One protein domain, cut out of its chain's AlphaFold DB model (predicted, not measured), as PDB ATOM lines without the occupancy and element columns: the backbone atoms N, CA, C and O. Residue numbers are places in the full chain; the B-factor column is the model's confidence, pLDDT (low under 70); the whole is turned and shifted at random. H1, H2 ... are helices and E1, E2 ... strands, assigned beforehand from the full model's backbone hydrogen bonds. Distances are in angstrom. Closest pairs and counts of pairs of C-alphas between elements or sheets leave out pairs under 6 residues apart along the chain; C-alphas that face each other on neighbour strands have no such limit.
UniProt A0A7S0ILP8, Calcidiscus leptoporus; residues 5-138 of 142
ATOM      1  N   ARG A   5     290.103 206.230 103.435       80.44
ATOM      2  CA  ARG A   5     291.498 206.418 103.863       80.44
ATOM      3  C   ARG A   5     291.793 206.052 105.326       80.44
ATOM      4  O   ARG A   5     292.956 205.925 105.691       80.44
ATOM      5  N   TYR A   6     290.770 205.921 106.173       83.44
ATOM      6  CA  TYR A   6     290.935 205.498 107.571       83.44
ATOM      7  C   TYR A   6     290.656 204.009 107.787       83.44
ATOM      8  O   TYR A   6     290.899 203.497 108.877       83.44
ATOM      9  N   ALA A   7     290.146 203.323 106.764       86.50
ATOM     10  CA  ALA A   7     289.741 201.931 106.827       86.50
ATOM     11  C   ALA A   7     290.898 201.008 107.224       86.50
ATOM     12  O   ALA A   7     292.005 201.133 106.708       86.50
ATOM     13  N   ALA A   8     290.622 200.081 108.142       88.44
ATOM     14  CA  ALA A   8     291.560 199.089 108.666       88.44
ATOM     15  C   ALA A   8     292.846 199.668 109.294       88.44
ATOM     16  O   ALA A   8     293.816 198.936 109.485       88.44
ATOM     17  N   ARG A   9     292.875 200.963 109.643       90.81
ATOM     18  CA  ARG A   9     294.074 201.603 110.204       90.81
ATOM     19  C   ARG A   9     294.045 201.652 111.723       90.81
ATOM     20  O   ARG A   9     293.013 201.903 112.356       90.81
ATOM     21  N   ARG A  10     295.227 201.482 112.305       95.00
ATOM     22  CA  ARG A  10     295.500 201.719 113.721       95.00
ATOM     23  C   ARG A  10     296.366 202.955 113.857       95.00
ATOM     24  O   ARG A  10     297.260 203.201 113.051       95.00
ATOM     25  N   TYR A  11     296.083 203.723 114.894       94.81
ATOM     26  CA  TYR A  11     296.801 204.939 115.201       94.81
ATOM     27  C   TYR A  11     297.291 204.909 116.634       94.81
ATOM     28  O   TYR A  11     296.519 204.625 117.553       94.81
ATOM     29  N   ARG A  12     298.545 205.304 116.827       94.31
ATOM     30  CA  ARG A  12     299.113 205.626 118.129       94.31
ATOM     31  C   ARG A  12     298.719 207.040 118.534       94.31
ATOM     32  O   ARG A  12     298.942 207.995 117.798       94.31
ATOM     33  N   GLY A  13     298.171 207.168 119.734       91.81
ATOM     34  CA  GLY A  13     297.731 208.424 120.318       91.81
ATOM     35  C   GLY A  13     298.782 209.078 121.203       91.81
ATOM     36  O   GLY A  13     299.487 208.408 121.961       91.81
ATOM     37  N   LYS A  14     298.846 210.407 121.144       88.62
ATOM     38  CA  LYS A  14     299.601 211.240 122.081       88.62
ATOM     39  C   LYS A  14     298.772 212.464 122.447       88.62
ATOM     40  O   LYS A  14     298.367 213.218 121.569       88.62
ATOM     41  N   LEU A  15     298.542 212.678 123.740       85.25
ATOM     42  CA  LEU A  15     297.945 213.926 124.210       85.25
ATOM     43  C   LEU A  15     298.918 215.084 123.994       85.25
ATOM     44  O   LEU A  15     300.117 214.963 124.269       85.25
ATOM     45  N   VAL A  16     298.392 216.211 123.537       82.31
ATOM     46  CA  VAL A  16     299.153 217.443 123.375       82.31
ATOM     47  C   VAL A  16     298.940 218.276 124.632       82.31
ATOM     48  O   VAL A  16     297.831 218.701 124.935       82.31
ATOM     49  N   ARG A  17     300.006 218.487 125.408       70.12
ATOM     50  CA  ARG A  17     299.947 219.279 126.647       70.12
ATOM     51  C   ARG A  17     300.143 220.759 126.320       70.12
ATOM     52  O   ARG A  17     301.187 221.321 126.626       70.12
ATOM     53  N   LEU A  18     299.163 221.356 125.649       64.88
ATOM     54  CA  LEU A  18     299.134 222.788 125.349       64.88
ATOM     55  C   LEU A  18     297.936 223.443 126.048       64.88
ATOM     56  O   LEU A  18     296.854 222.864 126.091       64.88
ATOM     57  N   GLY A  19     298.145 224.649 126.583       54.84
ATOM     58  CA  GLY A  19     297.116 225.449 127.257       54.84
ATOM     59  C   GLY A  19     297.036 225.255 128.777       54.84
ATOM     60  O   GLY A  19     297.530 224.275 129.336       54.84
ATOM     61  N   CYS A  20     296.387 226.206 129.457       53.97
ATOM     62  CA  CYS A  20     296.240 226.233 130.918       53.97
ATOM     63  C   CYS A  20     295.424 225.055 131.484       53.97
ATOM     64  O   CYS A  20     295.583 224.704 132.650       53.97
ATOM     65  N   LEU A  21     294.601 224.402 130.657       58.72
ATOM     66  CA  LEU A  21     293.738 223.284 131.056       58.72
ATOM     67  C   LEU A  21     294.318 221.900 130.719       58.72
ATOM     68  O   LEU A  21     293.689 220.884 131.008       58.72
ATOM     69  N   ALA A  22     295.549 221.824 130.197       58.00
ATOM     70  CA  ALA A  22     296.189 220.567 129.793       58.00
ATOM     71  C   ALA A  22     296.248 219.503 130.910       58.00
ATOM     72  O   ALA A  22     296.220 218.301 130.633       58.00
ATOM     73  N   GLY A  23     296.327 219.925 132.177       58.44
ATOM     74  CA  GLY A  23     296.261 219.030 133.336       58.44
ATOM     75  C   GLY A  23     294.881 218.391 133.525       58.44
ATOM     76  O   GLY A  23     294.792 217.182 133.734       58.44
ATOM     77  N   ALA A  24     293.810 219.174 133.378       60.09
ATOM     78  CA  ALA A  24     292.432 218.698 133.479       60.09
ATOM     79  C   ALA A  24     292.068 217.769 132.305       60.09
ATOM     80  O   ALA A  24     291.495 216.700 132.514       60.09
ATOM     81  N   SER A  25     292.498 218.108 131.087       58.47
ATOM     82  CA  SER A  25     292.358 217.251 129.902       58.47
ATOM     83  C   SER A  25     293.059 215.898 130.081       58.47
ATOM     84  O   SER A  25     292.494 214.849 129.775       58.47
ATOM     85  N   ALA A  26     294.274 215.895 130.642       58.97
ATOM     86  CA  ALA A  26     295.008 214.662 130.917       58.97
ATOM     87  C   ALA A  26     294.346 213.801 132.006       58.97
ATOM     88  O   ALA A  26     294.395 212.572 131.900       58.97
ATOM     89  N   LEU A  27     293.718 214.423 133.012       59.06
ATOM     90  CA  LEU A  27     292.950 213.737 134.054       59.06
ATOM     91  C   LEU A  27     291.721 213.039 133.458       59.06
ATOM     92  O   LEU A  27     291.511 211.849 133.687       59.06
ATOM     93  N   ILE A  28     290.950 213.736 132.626       60.88
ATOM     94  CA  ILE A  28     289.780 213.157 131.961       60.88
ATOM     95  C   ILE A  28     290.191 211.960 131.096       60.88
ATOM     96  O   ILE A  28     289.648 210.872 131.268       60.88
ATOM     97  N   THR A  29     291.187 212.112 130.219       56.41
ATOM     98  CA  THR A  29     291.559 211.049 129.273       56.41
ATOM     99  C   THR A  29     292.271 209.854 129.923       56.41
ATOM    100  O   THR A  29     292.060 208.726 129.486       56.41
ATOM    101  N   ASN A  30     293.111 210.058 130.946       53.28
ATOM    102  CA  ASN A  30     293.924 208.972 131.528       53.28
ATOM    103  C   ASN A  30     293.401 208.423 132.856       53.28
ATOM    104  O   ASN A  30     293.839 207.354 133.271       53.28
ATOM    105  N   VAL A  31     292.509 209.144 133.538       55.22
ATOM    106  CA  VAL A  31     291.981 208.724 134.842       55.22
ATOM    107  C   VAL A  31     290.497 208.410 134.752       55.22
ATOM    108  O   VAL A  31     290.085 207.369 135.251       55.22
ATOM    109  N   LEU A  32     289.697 209.234 134.071       59.28
ATOM    110  CA  LEU A  32     288.251 209.007 133.985       59.28
ATOM    111  C   LEU A  32     287.870 208.101 132.802       59.28
ATOM    112  O   LEU A  32     287.101 207.161 132.983       59.28
ATOM    113  N   PHE A  33     288.439 208.317 131.612       62.34
ATOM    114  CA  PHE A  33     288.046 207.624 130.370       62.34
ATOM    115  C   PHE A  33     288.296 206.101 130.411       62.34
ATOM    116  O   PHE A  33     287.486 205.298 129.923       62.34
ATOM    117  N   CYS A  34     289.398 205.693 131.051       61.28
ATOM    118  CA  CYS A  34     289.681 204.312 131.442       61.28
ATOM    119  C   CYS A  34     290.600 204.291 132.684       61.28
ATOM    120  O   CYS A  34     291.818 204.399 132.541       61.28
ATOM    121  N   PRO A  35     290.047 204.153 133.902       64.44
ATOM    122  CA  PRO A  35     290.843 204.174 135.126       64.44
ATOM    123  C   PRO A  35     291.926 203.086 135.141       64.44
ATOM    124  O   PRO A  35     291.660 201.923 134.830       64.44
ATOM    125  N   GLY A  36     293.154 203.463 135.509       64.44
ATOM    126  CA  GLY A  36     294.281 202.540 135.690       64.44
ATOM    127  C   GLY A  36     294.961 202.048 134.405       64.44
ATOM    128  O   GLY A  36     295.939 201.306 134.494       64.44
ATOM    129  N   ILE A  37     294.495 202.449 133.213       74.94
ATOM    130  CA  ILE A  37     295.084 202.032 131.933       74.94
ATOM    131  C   ILE A  37     295.216 203.233 130.992       74.94
ATOM    132  O   ILE A  37     294.240 203.896 130.656       74.94
ATOM    133  N   ALA A  38     296.436 203.482 130.512       83.12
ATOM    134  CA  ALA A  38     296.712 204.611 129.634       83.12
ATOM    135  C   ALA A  38     296.040 204.455 128.262       83.12
ATOM    136  O   ALA A  38     296.063 203.378 127.655       83.12
ATOM    137  N   TRP A  39     295.508 205.561 127.743       88.12
ATOM    138  CA  TRP A  39     295.087 205.647 126.351       88.12
ATOM    139  C   TRP A  39     296.306 205.546 125.427       88.12
ATOM    140  O   TRP A  39     297.338 206.185 125.644       88.12
ATOM    141  N   ARG A  40     296.205 204.698 124.405       91.19
ATOM    142  CA  ARG A  40     297.282 204.382 123.458       91.19
ATOM    143  C   ARG A  40     296.975 204.821 122.038       91.19
ATOM    144  O   ARG A  40     297.899 204.837 121.232       91.19
ATOM    145  N   GLY A  41     295.727 205.167 121.736       93.75
ATOM    146  CA  GLY A  41     295.305 205.573 120.402       93.75
ATOM    147  C   GLY A  41     293.962 204.984 119.997       93.75
ATOM    148  O   GLY A  41     293.090 204.782 120.844       93.75
ATOM    149  N   LYS A  42     293.771 204.738 118.701       95.44
ATOM    150  CA  LYS A  42     292.485 204.308 118.133       95.44
ATOM    151  C   LYS A  42     292.685 203.286 117.019       95.44
ATOM    152  O   LYS A  42     293.694 203.324 116.320       95.44
ATOM    153  N   ALA A  43     291.715 202.401 116.841       95.44
ATOM    154  CA  ALA A  43     291.644 201.480 115.715       95.44
ATOM    155  C   ALA A  43     290.325 201.690 114.970       95.44
ATOM    156  O   ALA A  43     289.275 201.784 115.603       95.44
ATOM    157  N   PHE A  44     290.390 201.766 113.646       94.50
ATOM    158  CA  PHE A  44     289.222 201.884 112.780       94.50
ATOM    159  C   PHE A  44     288.845 200.525 112.188       94.50
ATOM    160  O   PHE A  44     289.699 199.665 111.957       94.50
ATOM    161  N   SER A  45     287.553 200.347 111.939       92.94
ATOM    162  CA  SER A  45     286.985 199.181 111.268       92.94
ATOM    163  C   SER A  45     287.478 199.041 109.828       92.94
ATOM    164  O   SER A  45     288.009 199.982 109.235       92.94
ATOM    165  N   ALA A  46     287.257 197.865 109.235       90.56
ATOM    166  CA  ALA A  46     287.673 197.555 107.864       90.56
ATOM    167  C   ALA A  46     287.067 198.482 106.794       90.56
ATOM    168  O   ALA A  46     287.623 198.599 105.711       90.56
ATOM    169  N   ASP A  47     285.953 199.149 107.086       89.50
ATOM    170  CA  ASP A  47     285.289 200.122 106.212       89.50
ATOM    171  C   ASP A  47     285.498 201.584 106.663       89.50
ATOM    172  O   ASP A  47     285.053 202.518 105.990       89.50
ATOM    173  N   GLY A  48     286.169 201.800 107.801       89.44
ATOM    174  CA  GLY A  48     286.428 203.113 108.393       89.44
ATOM    175  C   GLY A  48     285.188 203.827 108.941       89.44
ATOM    176  O   GLY A  48     285.269 205.022 109.228       89.44
ATOM    177  N   THR A  49     284.045 203.143 109.064       92.31
ATOM    178  CA  THR A  49     282.775 203.736 109.526       92.31
ATOM    179  C   THR A  49     282.616 203.765 111.034       92.31
ATOM    180  O   THR A  49     281.761 204.485 111.547       92.31
ATOM    181  N   HIS A  50     283.438 203.016 111.756       93.88
ATOM    182  CA  HIS A  50     283.448 202.977 113.207       93.88
ATOM    183  C   HIS A  50     284.847 202.614 113.705       93.88
ATOM    184  O   HIS A  50     285.778 202.382 112.930       93.88
ATOM    185  N   GLY A  51     285.022 202.602 115.016       94.50
ATOM    186  CA  GLY A  51     286.288 202.238 115.621       94.50
ATOM    187  C   GLY A  51     286.208 202.155 117.130       94.50
ATOM    188  O   GLY A  51     285.144 202.301 117.728       94.50
ATOM    189  N   THR A  52     287.355 201.900 117.742       94.56
ATOM    190  CA  THR A  52     287.513 201.775 119.188       94.56
ATOM    191  C   THR A  52     288.746 202.528 119.660       94.56
ATOM    192  O   THR A  52     289.712 202.738 118.919       94.56
ATOM    193  N   ASN A  53     288.735 202.940 120.924       93.75
ATOM    194  CA  ASN A  53     289.938 203.414 121.587       93.75
ATOM    195  C   ASN A  53     290.776 202.232 122.074       93.75
ATOM    196  O   ASN A  53     290.261 201.218 122.552       93.75
ATOM    197  N   LEU A  54     292.089 202.398 121.980       92.62
ATOM    198  CA  LEU A  54     293.084 201.445 122.440       92.62
ATOM    199  C   LEU A  54     293.585 201.887 123.812       92.62
ATOM    200  O   LEU A  54     294.066 203.008 123.964       92.62
ATOM    201  N   PHE A  55     293.521 200.996 124.795       89.50
ATOM    202  CA  PHE A  55     294.031 201.231 126.145       89.50
ATOM    203  C   PHE A  55     295.020 200.134 126.514       89.50
ATOM    204  O   PHE A  55     294.739 198.957 126.314       89.50
ATOM    205  N   GLY A  56     296.176 200.490 127.061       87.00
ATOM    206  CA  GLY A  56     297.162 199.511 127.513       87.00
ATOM    207  C   GLY A  56     298.291 200.148 128.313       87.00
ATOM    208  O   GLY A  56     298.476 201.363 128.300       87.00
ATOM    209  N   SER A  57     299.091 199.320 128.975       81.25
ATOM    210  CA  SER A  57     300.297 199.754 129.692       81.25
ATOM    211  C   SER A  57     301.517 198.977 129.185       81.25
ATOM    212  O   SER A  57     301.425 198.270 128.184       81.25
ATOM    213  N   LYS A  58     302.689 199.138 129.813       75.62
ATOM    214  CA  LYS A  58     303.833 198.243 129.546       75.62
ATOM    215  C   LYS A  58     303.612 196.832 130.112       75.62
ATOM    216  O   LYS A  58     304.257 195.900 129.660       75.62
ATOM    217  N   LEU A  59     302.721 196.700 131.095       77.94
ATOM    218  CA  LEU A  59     302.501 195.482 131.878       77.94
ATOM    219  C   LEU A  59     301.175 194.782 131.535       77.94
ATOM    220  O   LEU A  59     300.896 193.713 132.064       77.94
ATOM    221  N   ALA A  60     300.339 195.384 130.684       76.69
ATOM    222  CA  ALA A  60     299.016 194.872 130.340       76.69
ATOM    223  C   ALA A  60     298.776 194.917 128.822       76.69
ATOM    224  O   ALA A  60     299.171 195.895 128.177       76.69
ATOM    225  N   PRO A  61     298.090 193.905 128.254       85.12
ATOM    226  CA  PRO A  61     297.780 193.859 126.830       85.12
ATOM    227  C   PRO A  61     296.874 195.022 126.408       85.12
ATOM    228  O   PRO A  61     296.092 195.544 127.208       85.12
ATOM    229  N   ILE A  62     296.953 195.403 125.128       88.38
ATOM    230  CA  ILE A  62     296.081 196.432 124.552       88.38
ATOM    231  C   ILE A  62     294.640 195.913 124.520       88.38
ATOM    232  O   ILE A  62     294.352 194.875 123.928       88.38
ATOM    233  N   ARG A  63     293.724 196.669 125.122       90.38
ATOM    234  CA  ARG A  63     292.280 196.435 125.113       90.38
ATOM    235  C   ARG A  63     291.590 197.468 124.233       90.38
ATOM    236  O   ARG A  63     291.912 198.653 124.301       90.38
ATOM    237  N   GLN A  64     290.613 197.016 123.457       91.00
ATOM    238  CA  GLN A  64     289.725 197.881 122.685       91.00
ATOM    239  C   GLN A  64     288.487 198.212 123.517       91.00
ATOM    240  O   GLN A  64     287.805 197.303 123.991       91.00
ATOM    241  N   ARG A  65     288.221 199.497 123.751       89.31
ATOM    242  CA  ARG A  65     287.050 199.989 124.500       89.31
ATOM    243  C   ARG A  65     286.590 201.327 123.933       89.31
ATOM    244  O   ARG A  65     287.324 201.945 123.170       89.31
ATOM    245  N   ARG A  66     285.417 201.803 124.366       89.06
ATOM    246  CA  ARG A  66     284.851 203.106 123.967       89.06
ATOM    247  C   ARG A  66     284.727 203.198 122.448       89.06
ATOM    248  O   ARG A  66     285.540 203.854 121.789       89.06
ATOM    249  N   SER A  67     283.766 202.449 121.919       94.00
ATOM    250  CA  SER A  67     283.464 202.434 120.494       94.00
ATOM    251  C   SER A  67     282.874 203.771 120.049       94.00
ATOM    252  O   SER A  67     282.270 204.491 120.846       94.00
ATOM    253  N   PHE A  68     283.081 204.103 118.780       94.19
ATOM    254  CA  PHE A  68     282.522 205.290 118.147       94.19
ATOM    255  C   PHE A  68     282.116 204.987 116.704       94.19
ATOM    256  O   PHE A  68     282.751 204.170 116.032       94.19
ATOM    257  N   ALA A  69     281.117 205.706 116.196       94.50
ATOM    258  CA  ALA A  69     280.888 205.826 114.759       94.50
ATOM    259  C   ALA A  69     281.755 206.955 114.186       94.50
ATOM    260  O   ALA A  69     281.949 207.986 114.823       94.50
ATOM    261  N   ALA A  70     282.265 206.790 112.974       94.69
ATOM    262  CA  ALA A  70     283.083 207.773 112.278       94.69
ATOM    263  C   ALA A  70     282.314 208.338 111.078       94.69
ATOM    264  O   ALA A  70     281.819 207.601 110.221       94.69
ATOM    265  N   ARG A  71     282.217 209.666 110.981       93.38
ATOM    266  CA  ARG A  71     281.519 210.343 109.877       93.38
ATOM    267  C   ARG A  71     282.140 211.692 109.557       93.38
ATOM    268  O   ARG A  71     282.670 212.356 110.437       93.38
ATOM    269  N   ARG A  72     282.043 212.131 108.300       94.00
ATOM    270  CA  ARG A  72     282.321 213.535 107.966       94.00
ATOM    271  C   ARG A  72     281.207 214.425 108.505       94.00
ATOM    272  O   ARG A  72     280.041 214.020 108.513       94.00
ATOM    273  N   GLY A  73     281.572 215.617 108.948       94.38
ATOM    274  CA  GLY A  73     280.629 216.625 109.407       94.38
ATOM    275  C   GLY A  73     281.329 217.916 109.818       94.38
ATOM    276  O   GLY A  73     282.561 217.961 109.847       94.38
ATOM    277  N   PRO A  74     280.559 218.965 110.134       96.38
ATOM    278  CA  PRO A  74     281.121 220.210 110.631       96.38
ATOM    279  C   PRO A  74     281.728 220.011 112.024       96.38
ATOM    280  O   PRO A  74     281.177 219.283 112.863       96.38
ATOM    281  N   SER A  75     282.869 220.657 112.252       95.56
ATOM    282  CA  SER A  75     283.451 220.839 113.580       95.56
ATOM    283  C   SER A  75     282.582 221.781 114.412       95.56
ATOM    284  O   SER A  75     282.048 222.762 113.898       95.56
ATOM    285  N   LEU A  76     282.459 221.502 115.707       94.38
ATOM    286  CA  LEU A  76     281.799 222.398 116.653       94.38
ATOM    287  C   LEU A  76     282.660 223.621 116.999       94.38
ATOM    288  O   LEU A  76     282.120 224.597 117.507       94.38
ATOM    289  N   LEU A  77     283.975 223.575 116.752       91.38
ATOM    290  CA  LEU A  77     284.885 224.681 117.058       91.38
ATOM    291  C   LEU A  77     284.810 225.790 116.006       91.38
ATOM    292  O   LEU A  77     284.752 226.965 116.358       91.38
ATOM    293  N   ASP A  78     284.868 225.413 114.727       95.12
ATOM    294  CA  ASP A  78     285.061 226.351 113.614       95.12
ATOM    295  C   ASP A  78     284.075 226.157 112.448       95.12
ATOM    296  O   ASP A  78     284.154 226.874 111.454       95.12
ATOM    297  N   GLY A  79     283.159 225.186 112.531       97.00
ATOM    298  CA  GLY A  79     282.187 224.874 111.478       97.00
ATOM    299  C   GLY A  79     282.768 224.183 110.238       97.00
ATOM    300  O   GLY A  79     282.011 223.635 109.435       97.00
ATOM    301  N   ASN A  80     284.093 224.137 110.078       96.31
ATOM    302  CA  ASN A  80     284.739 223.549 108.909       96.31
ATOM    303  C   ASN A  80     284.621 222.017 108.933       96.31
ATOM    304  O   ASN A  80     284.568 221.397 109.998       96.31
ATOM    305  N   GLU A  81     284.671 221.377 107.763       95.56
ATOM    306  CA  GLU A  81     284.562 219.917 107.667       95.56
ATOM    307  C   GLU A  81     285.695 219.204 108.430       95.56
ATOM    308  O   GLU A  81     286.870 219.546 108.288       95.56
ATOM    309  N   CYS A  82     285.343 218.190 109.218       95.69
ATOM    310  CA  CYS A  82     286.265 217.306 109.926       95.69
ATOM    311  C   CYS A  82     285.740 215.858 109.931       95.69
ATOM    312  O   CYS A  82     284.622 215.570 109.485       95.69
ATOM    313  N   LEU A  83     286.551 214.922 110.430       95.81
ATOM    314  CA  LEU A  83     286.068 213.593 110.796       95.81
ATOM    315  C   LEU A  83     285.578 213.621 112.243       95.81
ATOM    316  O   LEU A  83     286.365 213.766 113.173       95.81
ATOM    317  N   VAL A  84     284.283 213.422 112.423       95.88
ATOM    318  CA  VAL A  84     283.635 213.306 113.724       95.88
ATOM    319  C   VAL A  84     283.675 211.853 114.175       95.88
ATOM    320  O   VAL A  84     283.231 210.968 113.438       95.88
ATOM    321  N   LEU A  85     284.157 211.626 115.396       95.75
ATOM    322  CA  LEU A  85     283.970 210.376 116.124       95.75
ATOM    323  C   LEU A  85     282.820 210.556 117.116       95.75
ATOM    324  O   LEU A  85     282.924 211.282 118.107       95.75
ATOM    325  N   ASP A  86     281.710 209.911 116.795       93.88
ATOM    326  CA  ASP A  86     280.443 209.984 117.497       93.88
ATOM    327  C   ASP A  86     280.304 208.794 118.450       93.88
ATOM    328  O   ASP A  86     279.992 207.669 118.043       93.88
ATOM    329  N   TYR A  87     280.558 209.051 119.730       92.81
ATOM    330  CA  TYR A  87     280.414 208.052 120.784       92.81
ATOM    331  C   TYR A  87     278.956 207.853 121.198       92.81
ATOM    332  O   TYR A  87     278.672 206.888 121.894       92.81
ATOM    333  N   ALA A  88     278.027 208.732 120.815       92.31
ATOM    334  CA  ALA A  88     276.611 208.607 121.162       92.31
ATOM    335  C   ALA A  88     275.836 207.733 120.161       92.31
ATOM    336  O   ALA A  88     274.638 207.511 120.328       92.31
ATOM    337  N   SER A  89     276.505 207.234 119.114       88.62
ATOM    338  CA  SER A  89     275.895 206.384 118.092       88.62
ATOM    339  C   SER A  89     275.145 205.194 118.700       88.62
ATOM    340  O   SER A  89     275.717 204.396 119.435       88.62
ATOM    341  N   ALA A  90     273.881 205.016 118.314       79.31
ATOM    342  CA  ALA A  90     273.066 203.891 118.777       79.31
ATOM    343  C   ALA A  90     273.621 202.516 118.354       79.31
ATOM    344  O   ALA A  90     273.389 201.524 119.036       79.31
ATOM    345  N   LEU A  91     274.352 202.453 117.234       79.12
ATOM    346  CA  LEU A  91     274.872 201.201 116.672       79.12
ATOM    347  C   LEU A  91     276.298 200.887 117.136       79.12
ATOM    348  O   LEU A  91     276.656 199.721 117.295       79.12
ATOM    349  N   HIS A  92     277.124 201.917 117.328       77.81
ATOM    350  CA  HIS A  92     278.566 201.758 117.545       77.81
ATOM    351  C   HIS A  92     279.121 202.646 118.669       77.81
ATOM    352  O   HIS A  92     280.329 202.854 118.731       77.81
ATOM    353  N   GLY A  93     278.264 203.199 119.527       77.50
ATOM    354  CA  GLY A  93     278.632 204.130 120.592       77.50
ATOM    355  C   GLY A  93     278.793 203.503 121.980       77.50
ATOM    356  O   GLY A  93     278.754 202.288 122.167       77.50
ATOM    357  N   ASP A  94     278.975 204.368 122.973       82.81
ATOM    358  CA  ASP A  94     279.065 204.066 124.399       82.81
ATOM    359  C   ASP A  94     278.019 204.916 125.143       82.81
ATOM    360  O   ASP A  94     278.067 206.147 125.118       82.81
ATOM    361  N   ALA A  95     277.057 204.262 125.800       82.31
ATOM    362  CA  ALA A  95     275.908 204.934 126.412       82.31
ATOM    363  C   ALA A  95     276.298 205.935 127.513       82.31
ATOM    364  O   ALA A  95     275.668 206.984 127.652       82.31
ATOM    365  N   LEU A  96     277.351 205.641 128.280       83.25
ATOM    366  CA  LEU A  96     277.816 206.536 129.336       83.25
ATOM    367  C   LEU A  96     278.625 207.686 128.736       83.25
ATOM    368  O   LEU A  96     278.325 208.853 128.976       83.25
ATOM    369  N   TRP A  97     279.651 207.360 127.951       80.88
ATOM    370  CA  TRP A  97     280.594 208.366 127.468       80.88
ATOM    371  C   TRP A  97     279.995 209.225 126.367       80.88
ATOM    372  O   TRP A  97     280.081 210.444 126.442       80.88
ATOM    373  N   GLY A  98     279.363 208.617 125.370       80.94
ATOM    374  CA  GLY A  98     278.695 209.345 124.302       80.94
ATOM    375  C   GLY A  98     277.354 209.922 124.720       80.94
ATOM    376  O   GLY A  98     277.103 211.097 124.484       80.94
ATOM    377  N   GLY A  99     276.507 209.109 125.352       85.31
ATOM    378  CA  GLY A  99     275.151 209.517 125.727       85.31
ATOM    379  C   GLY A  99     275.130 210.502 126.895       85.31
ATOM    380  O   GLY A  99     274.766 211.661 126.723       85.31
ATOM    381  N   ALA A 100     275.529 210.052 128.086       83.69
ATOM    382  CA  ALA A 100     275.393 210.856 129.303       83.69
ATOM    383  C   ALA A 100     276.432 211.987 129.418       83.69
ATOM    384  O   ALA A 100     276.101 213.077 129.876       83.69
ATOM    385  N   LEU A 101     277.684 211.746 129.014       85.75
ATOM    386  CA  LEU A 101     278.763 212.740 129.132       85.75
ATOM    387  C   LEU A 101     278.957 213.589 127.865       85.75
ATOM    388  O   LEU A 101     279.607 214.637 127.922       85.75
ATOM    389  N   GLY A 102     278.377 213.178 126.734       88.50
ATOM    390  CA  GLY A 102     278.475 213.905 125.469       88.50
ATOM    391  C   GLY A 102     279.876 213.872 124.854       88.50
ATOM    392  O   GLY A 102     280.325 214.887 124.326       88.50
ATOM    393  N   MET A 103     280.595 212.751 124.974       90.25
ATOM    394  CA  MET A 103     281.932 212.576 124.407       90.25
ATOM    395  C   MET A 103     281.901 212.629 122.882       90.25
ATOM    396  O   MET A 103     281.112 211.952 122.218       90.25
ATOM    397  N   ARG A 104     282.840 213.384 122.325       92.50
ATOM    398  CA  ARG A 104     283.018 213.576 120.893       92.50
ATOM    399  C   ARG A 104     284.480 213.860 120.600       92.50
ATOM    400  O   ARG A 104     285.075 214.711 121.259       92.50
ATOM    401  N   ASP A 105     285.016 213.218 119.568       94.69
ATOM    402  CA  ASP A 105     286.284 213.658 118.983       94.69
ATOM    403  C   ASP A 105     286.063 214.261 117.598       94.69
ATOM    404  O   ASP A 105     285.230 213.793 116.821       94.69
ATOM    405  N   GLU A 106     286.868 215.262 117.264       95.50
ATOM    406  CA  GLU A 106     286.933 215.860 115.932       95.50
ATOM    407  C   GLU A 106     288.360 215.770 115.412       95.50
ATOM    408  O   GLU A 106     289.283 216.239 116.073       95.50
ATOM    409  N   LEU A 107     288.552 215.141 114.252       95.88
ATOM    410  CA  LEU A 107     289.867 214.867 113.678       95.88
ATOM    411  C   LEU A 107     290.055 215.568 112.331       95.88
ATOM    412  O   LEU A 107     289.174 215.542 111.466       95.88
ATOM    413  N   ARG A 108     291.253 216.112 112.113       95.25
ATOM    414  CA  ARG A 108     291.735 216.613 110.820       95.25
ATOM    415  C   ARG A 108     293.083 215.984 110.504       95.25
ATOM    416  O   ARG A 108     293.934 215.865 111.377       95.25
ATOM    417  N   GLU A 109     293.282 215.598 109.253       93.50
ATOM    418  CA  GLU A 109     294.594 215.159 108.777       93.50
ATOM    419  C   GLU A 109     295.440 216.379 108.444       93.50
ATOM    420  O   GLU A 109     294.997 217.242 107.689       93.50
ATOM    421  N   VAL A 110     296.620 216.463 109.054       93.81
ATOM    422  CA  VAL A 110     297.545 217.601 108.914       93.81
ATOM    423  C   VAL A 110     298.797 217.231 108.119       93.81
ATOM    424  O   VAL A 110     299.459 218.104 107.573       93.81
ATOM    425  N   ALA A 111     299.095 215.937 108.028       92.06
ATOM    426  CA  ALA A 111     300.092 215.341 107.147       92.06
ATOM    427  C   ALA A 111     299.690 213.876 106.885       92.06
ATOM    428  O   ALA A 111     298.870 213.347 107.644       92.06
ATOM    429  N   PRO A 112     300.239 213.199 105.859       90.12
ATOM    430  CA  PRO A 112     299.924 211.798 105.589       90.12
ATOM    431  C   PRO A 112     300.085 210.917 106.835       90.12
ATOM    432  O   PRO A 112     301.174 210.792 107.388       90.12
ATOM    433  N   GLY A 113     298.983 210.325 107.305       90.75
ATOM    434  CA  GLY A 113     298.992 209.463 108.494       90.75
ATOM    435  C   GLY A 113     299.117 210.195 109.836       90.75
ATOM    436  O   GLY A 113     299.232 209.535 110.868       90.75
ATOM    437  N   VAL A 114     299.050 211.529 109.853       93.50
ATOM    438  CA  VAL A 114     299.066 212.356 111.067       93.50
ATOM    439  C   VAL A 114     297.734 213.085 111.195       93.50
ATOM    440  O   VAL A 114     297.415 213.980 110.410       93.50
ATOM    441  N   LEU A 115     296.961 212.730 112.221       94.50
ATOM    442  CA  LEU A 115     295.692 213.383 112.532       94.50
ATOM    443  C   LEU A 115     295.842 214.229 113.794       94.50
ATOM    444  O   LEU A 115     296.273 213.730 114.833       94.50
ATOM    445  N   LEU A 116     295.429 215.487 113.715       93.75
ATOM    446  CA  LEU A 116     295.186 216.333 114.874       93.75
ATOM    447  C   LEU A 116     293.740 216.127 115.326       93.75
ATOM    448  O   LEU A 116     292.822 216.176 114.509       93.75
ATOM    449  N   GLY A 117     293.551 215.886 116.618       93.12
ATOM    450  CA  GLY A 117     292.260 215.621 117.224       93.12
ATOM    451  C   GLY A 117     291.937 216.559 118.375       93.12
ATOM    452  O   GLY A 117     292.825 216.949 119.131       93.12
ATOM    453  N   LEU A 118     290.655 216.877 118.517       91.44
ATOM    454  CA  LEU A 118     290.088 217.585 119.658       91.44
ATOM    455  C   LEU A 118     289.056 216.678 120.320       91.44
ATOM    456  O   LEU A 118     288.020 216.387 119.726       91.44
ATOM    457  N   GLY A 119     289.349 216.214 121.533       89.69
ATOM    458  CA  GLY A 119     288.414 215.431 122.336       89.69
ATOM    459  C   GLY A 119     287.636 216.340 123.269       89.69
ATOM    460  O   GLY A 119     288.227 217.164 123.958       89.69
ATOM    461  N   SER A 120     286.319 216.222 123.304       87.69
ATOM    462  CA  SER A 120     285.466 217.086 124.116       87.69
ATOM    463  C   SER A 120     284.312 216.310 124.722       87.69
ATOM    464  O   SER A 120     283.879 215.297 124.180       87.69
ATOM    465  N   MET A 121     283.814 216.801 125.853       87.94
ATOM    466  CA  MET A 121     282.613 216.290 126.500       87.94
ATOM    467  C   MET A 121     281.710 217.465 126.824       87.94
ATOM    468  O   MET A 121     282.151 218.427 127.460       87.94
ATOM    469  N   THR A 122     280.442 217.387 126.431       87.31
ATOM    470  CA  THR A 122     279.446 218.408 126.781       87.31
ATOM    471  C   THR A 122     279.408 218.647 128.292       87.31
ATOM    472  O   THR A 122     279.399 219.796 128.726       87.31
ATOM    473  N   ALA A 123     279.511 217.579 129.093       83.88
ATOM    474  CA  ALA A 123     279.498 217.646 130.556       83.88
ATOM    475  C   ALA A 123     280.638 218.483 131.172       83.88
ATOM    476  O   ALA A 123     280.530 218.903 132.321       83.88
ATOM    477  N   THR A 124     281.725 218.740 130.435       80.06
ATOM    478  CA  THR A 124     282.881 219.510 130.923       80.06
ATOM    479  C   THR A 124     283.136 220.779 130.113       80.06
ATOM    480  O   THR A 124     284.268 221.251 130.074       80.06
ATOM    481  N   GLY A 125     282.116 221.342 129.455       80.44
ATOM    482  CA  GLY A 125     282.233 222.599 128.697       80.44
ATOM    483  C   GLY A 125     282.405 222.429 127.184       80.44
ATOM    484  O   GLY A 125     282.638 223.409 126.476       80.44
ATOM    485  N   GLY A 126     282.270 221.203 126.670       85.12
ATOM    486  CA  GLY A 126     282.238 220.925 125.237       85.12
ATOM    487  C   GLY A 126     283.533 221.297 124.516       85.12
ATOM    488  O   GLY A 126     284.632 221.184 125.061       85.12
ATOM    489  N   VAL A 127     283.406 221.715 123.257       83.88
ATOM    490  CA  VAL A 127     284.548 221.969 122.363       83.88
ATOM    491  C   VAL A 127     285.442 223.129 122.828       83.88
ATOM    492  O   VAL A 127     286.638 223.137 122.546       83.88
ATOM    493  N   HIS A 128     284.901 224.070 123.608       82.25
ATOM    494  CA  HIS A 128     285.666 225.181 124.182       82.25
ATOM    495  C   HIS A 128     286.603 224.745 125.319       82.25
ATOM    496  O   HIS A 128     287.562 225.451 125.618       82.25
ATOM    497  N   ASN A 129     286.366 223.570 125.913       79.06
ATOM    498  CA  ASN A 129     287.255 222.925 126.879       79.06
ATOM    499  C   ASN A 129     287.757 221.572 126.343       79.06
ATOM    500  O   ASN A 129     287.710 220.541 127.021       79.06
ATOM    501  N   CYS A 130     288.171 221.552 125.075       83.44
ATOM    502  CA  CYS A 130     288.656 220.336 124.439       83.44
ATOM    503  C   CYS A 130     290.083 219.960 124.876       83.44
ATOM    504  O   CYS A 130     290.907 220.787 125.262       83.44
ATOM    505  N   ALA A 131     290.376 218.667 124.778       85.25
ATOM    506  CA  ALA A 131     291.684 218.068 124.951       85.25
ATOM    507  C   ALA A 131     292.318 217.832 123.570       85.25
ATOM    508  O   ALA A 131     291.873 216.927 122.854       85.25
ATOM    509  N   PRO A 132     293.349 218.596 123.170       88.00
ATOM    510  CA  PRO A 132     294.037 218.340 121.917       88.00
ATOM    511  C   PRO A 132     294.904 217.076 122.007       88.00
ATOM    512  O   PRO A 132     295.569 216.798 123.010       88.00
ATOM    513  N   PHE A 133     294.933 216.304 120.929       90.50
ATOM    514  CA  PHE A 133     295.749 215.103 120.797       90.50
ATOM    515  C   PHE A 133     296.179 214.875 119.351       90.50
ATOM    516  O   PHE A 133     295.615 215.434 118.420       90.50
ATOM    517  N   VAL A 134     297.180 214.026 119.158       92.44
ATOM    518  CA  VAL A 134     297.637 213.584 117.840       92.44
ATOM    519  C   VAL A 134     297.463 212.077 117.727       92.44
ATOM    520  O   VAL A 134     297.673 211.345 118.697       92.44
ATOM    521  N   LEU A 135     297.088 211.623 116.538       94.25
ATOM    522  CA  LEU A 135     297.083 210.229 116.124       94.25
ATOM    523  C   LEU A 135     298.095 210.048 114.993       94.25
ATOM    524  O   LEU A 135     298.012 210.722 113.971       94.25
ATOM    525  N   LEU A 136     299.029 209.124 115.183       94.00
ATOM    526  CA  LEU A 136     300.042 208.741 114.205       94.00
ATOM    527  C   LEU A 136     299.705 207.344 113.696       94.00
ATOM    528  O   LEU A 136     299.562 206.436 114.515       94.00
ATOM    529  N   ALA A 137     299.539 207.168 112.388       93.31
ATOM    530  CA  ALA A 137     299.297 205.849 111.812       93.31
ATOM    531  C   ALA A 137     300.463 204.919 112.177       93.31
ATOM    532  O   ALA A 137     301.621 205.323 112.100       93.31
ATOM    533  N   GLU A 138     300.173 203.681 112.582       89.50
ATOM    534  CA  GLU A 138     301.231 202.723 112.950       89.50
ATOM    535  C   GLU A 138     302.103 202.313 111.740       89.50
ATOM    536  O   GLU A 138     303.203 201.807 111.931       89.50
TER     537      GLU A 138
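What this domain is: This is residues 5 to 138 of the 142 residues of a protein of Calcidiscus leptoporus (UniProt A0A7S0ILP8). An eight-stranded antiparallel barrel, closed all the way round, makes the body of this domain, and three helices sit outside it near one end, where E1, E5 and E7 finish and E2, E6 and E8 start. H1, the longest helix, lies across that end by E8, E7, E1 and E2, while the short H2 is by E4 and E6 and the very short H3 by E7. The printed part has 134 residues with three named helices and eight named strands, in the order E1 H1 E2 E3 E4 E5 H2 E6 E7 H3 E8, and its class is mixed, helices and strands. It is compact, with a radius of gyration of the C-alphas of 13.6 A, and rounded, spanning 35 by 31 by 31 A.

Where its parts are: E1 is residues 10 to 15, beginning at C-alpha 10 at (295.500, 201.719, 113.721) and 16.3 A long. H1, residues 22 to 32, measures 14.6 A. E2, residues 39 to 44, and E3, residues 50 to 55, are 15.3 A and 16.8 A long. E4, the longest strand, residues 63 to 74, covers 30.0 A, ends at C-alpha 74 at (281.121, 220.210, 110.631) and bends by 59 degrees at residue 71. E5 is residues 81 to 86, 14.6 A, and H2 is residues 95 to 100, 6.6 A. E6, residues 103 to 111, is 25.2 A long, and E7, residues 114 to 121, is 22.9 A long. H3 is residues 126 to 129, 5.6 A. E8, residues 131 to 137, is 19.5 A long and ends at C-alpha 137 at (299.297, 205.849, 111.812).

How they stand to each other: Round the barrel run E1 to E8 in order and back to E1, each strand antiparallel to both of its neighbours. E1 and E2 have N 11 and O 42 within hydrogen-bond range at 2.8 A. E2, E3, E4 and E5 form a meander, each strand the antiparallel neighbour of the one before, and the three pairs that follow each other in it are hairpins. N 54 and O 41 are 2.8 A apart across E2 and E3, and N 63 and O 55 are 2.8 A apart across E3 and E4. The pairing of E4 is staggered: residues 63 to 69 pair with E3 and residues 69 to 74 with E5, where N 84 and O 71 are 2.8 A apart. E5 and E6 have N 107 and O 83 at 2.8 A. E6 and E7 are a hairpin at 162 degrees, with N 116 and O 108 at 2.8 A. E7 and E8 have N 131 and O 119 at 2.7 A. E8 and E1 close the ring at 147 degrees, with N 12 and O 136 at 2.8 A. H1 is on the barrel, outside it, at a height over the sheet of 8.0 A; its closest C-alphas to E8 are those of Ser 25 and Ala 131, 5.1 A apart. H2 is on the barrel at a height of 6.4 A, with the closest C-alphas to E6 those of Trp 97 and Met 103, 5.4 A apart. H3 is on the barrel at a height of 5.4 A, with the closest C-alphas to E7 those of Ser 120 and Gly 126, 5.1 A apart. H1 and H2 are apart. In H1 and H2 every O i to N i+4 pair is within hydrogen-bond range, and H3 is too short for such a pair.

The domain as a whole: The two C-alphas farthest apart are those of Leu 59 and Gly 79, at 41.1 A. The printed part runs from residue 5 to 138 with no cut, and no link is long. The mean pLDDT of the printed part is 85.0; residues 18 to 36, of which 22 to 32 belong to H1, are under 70.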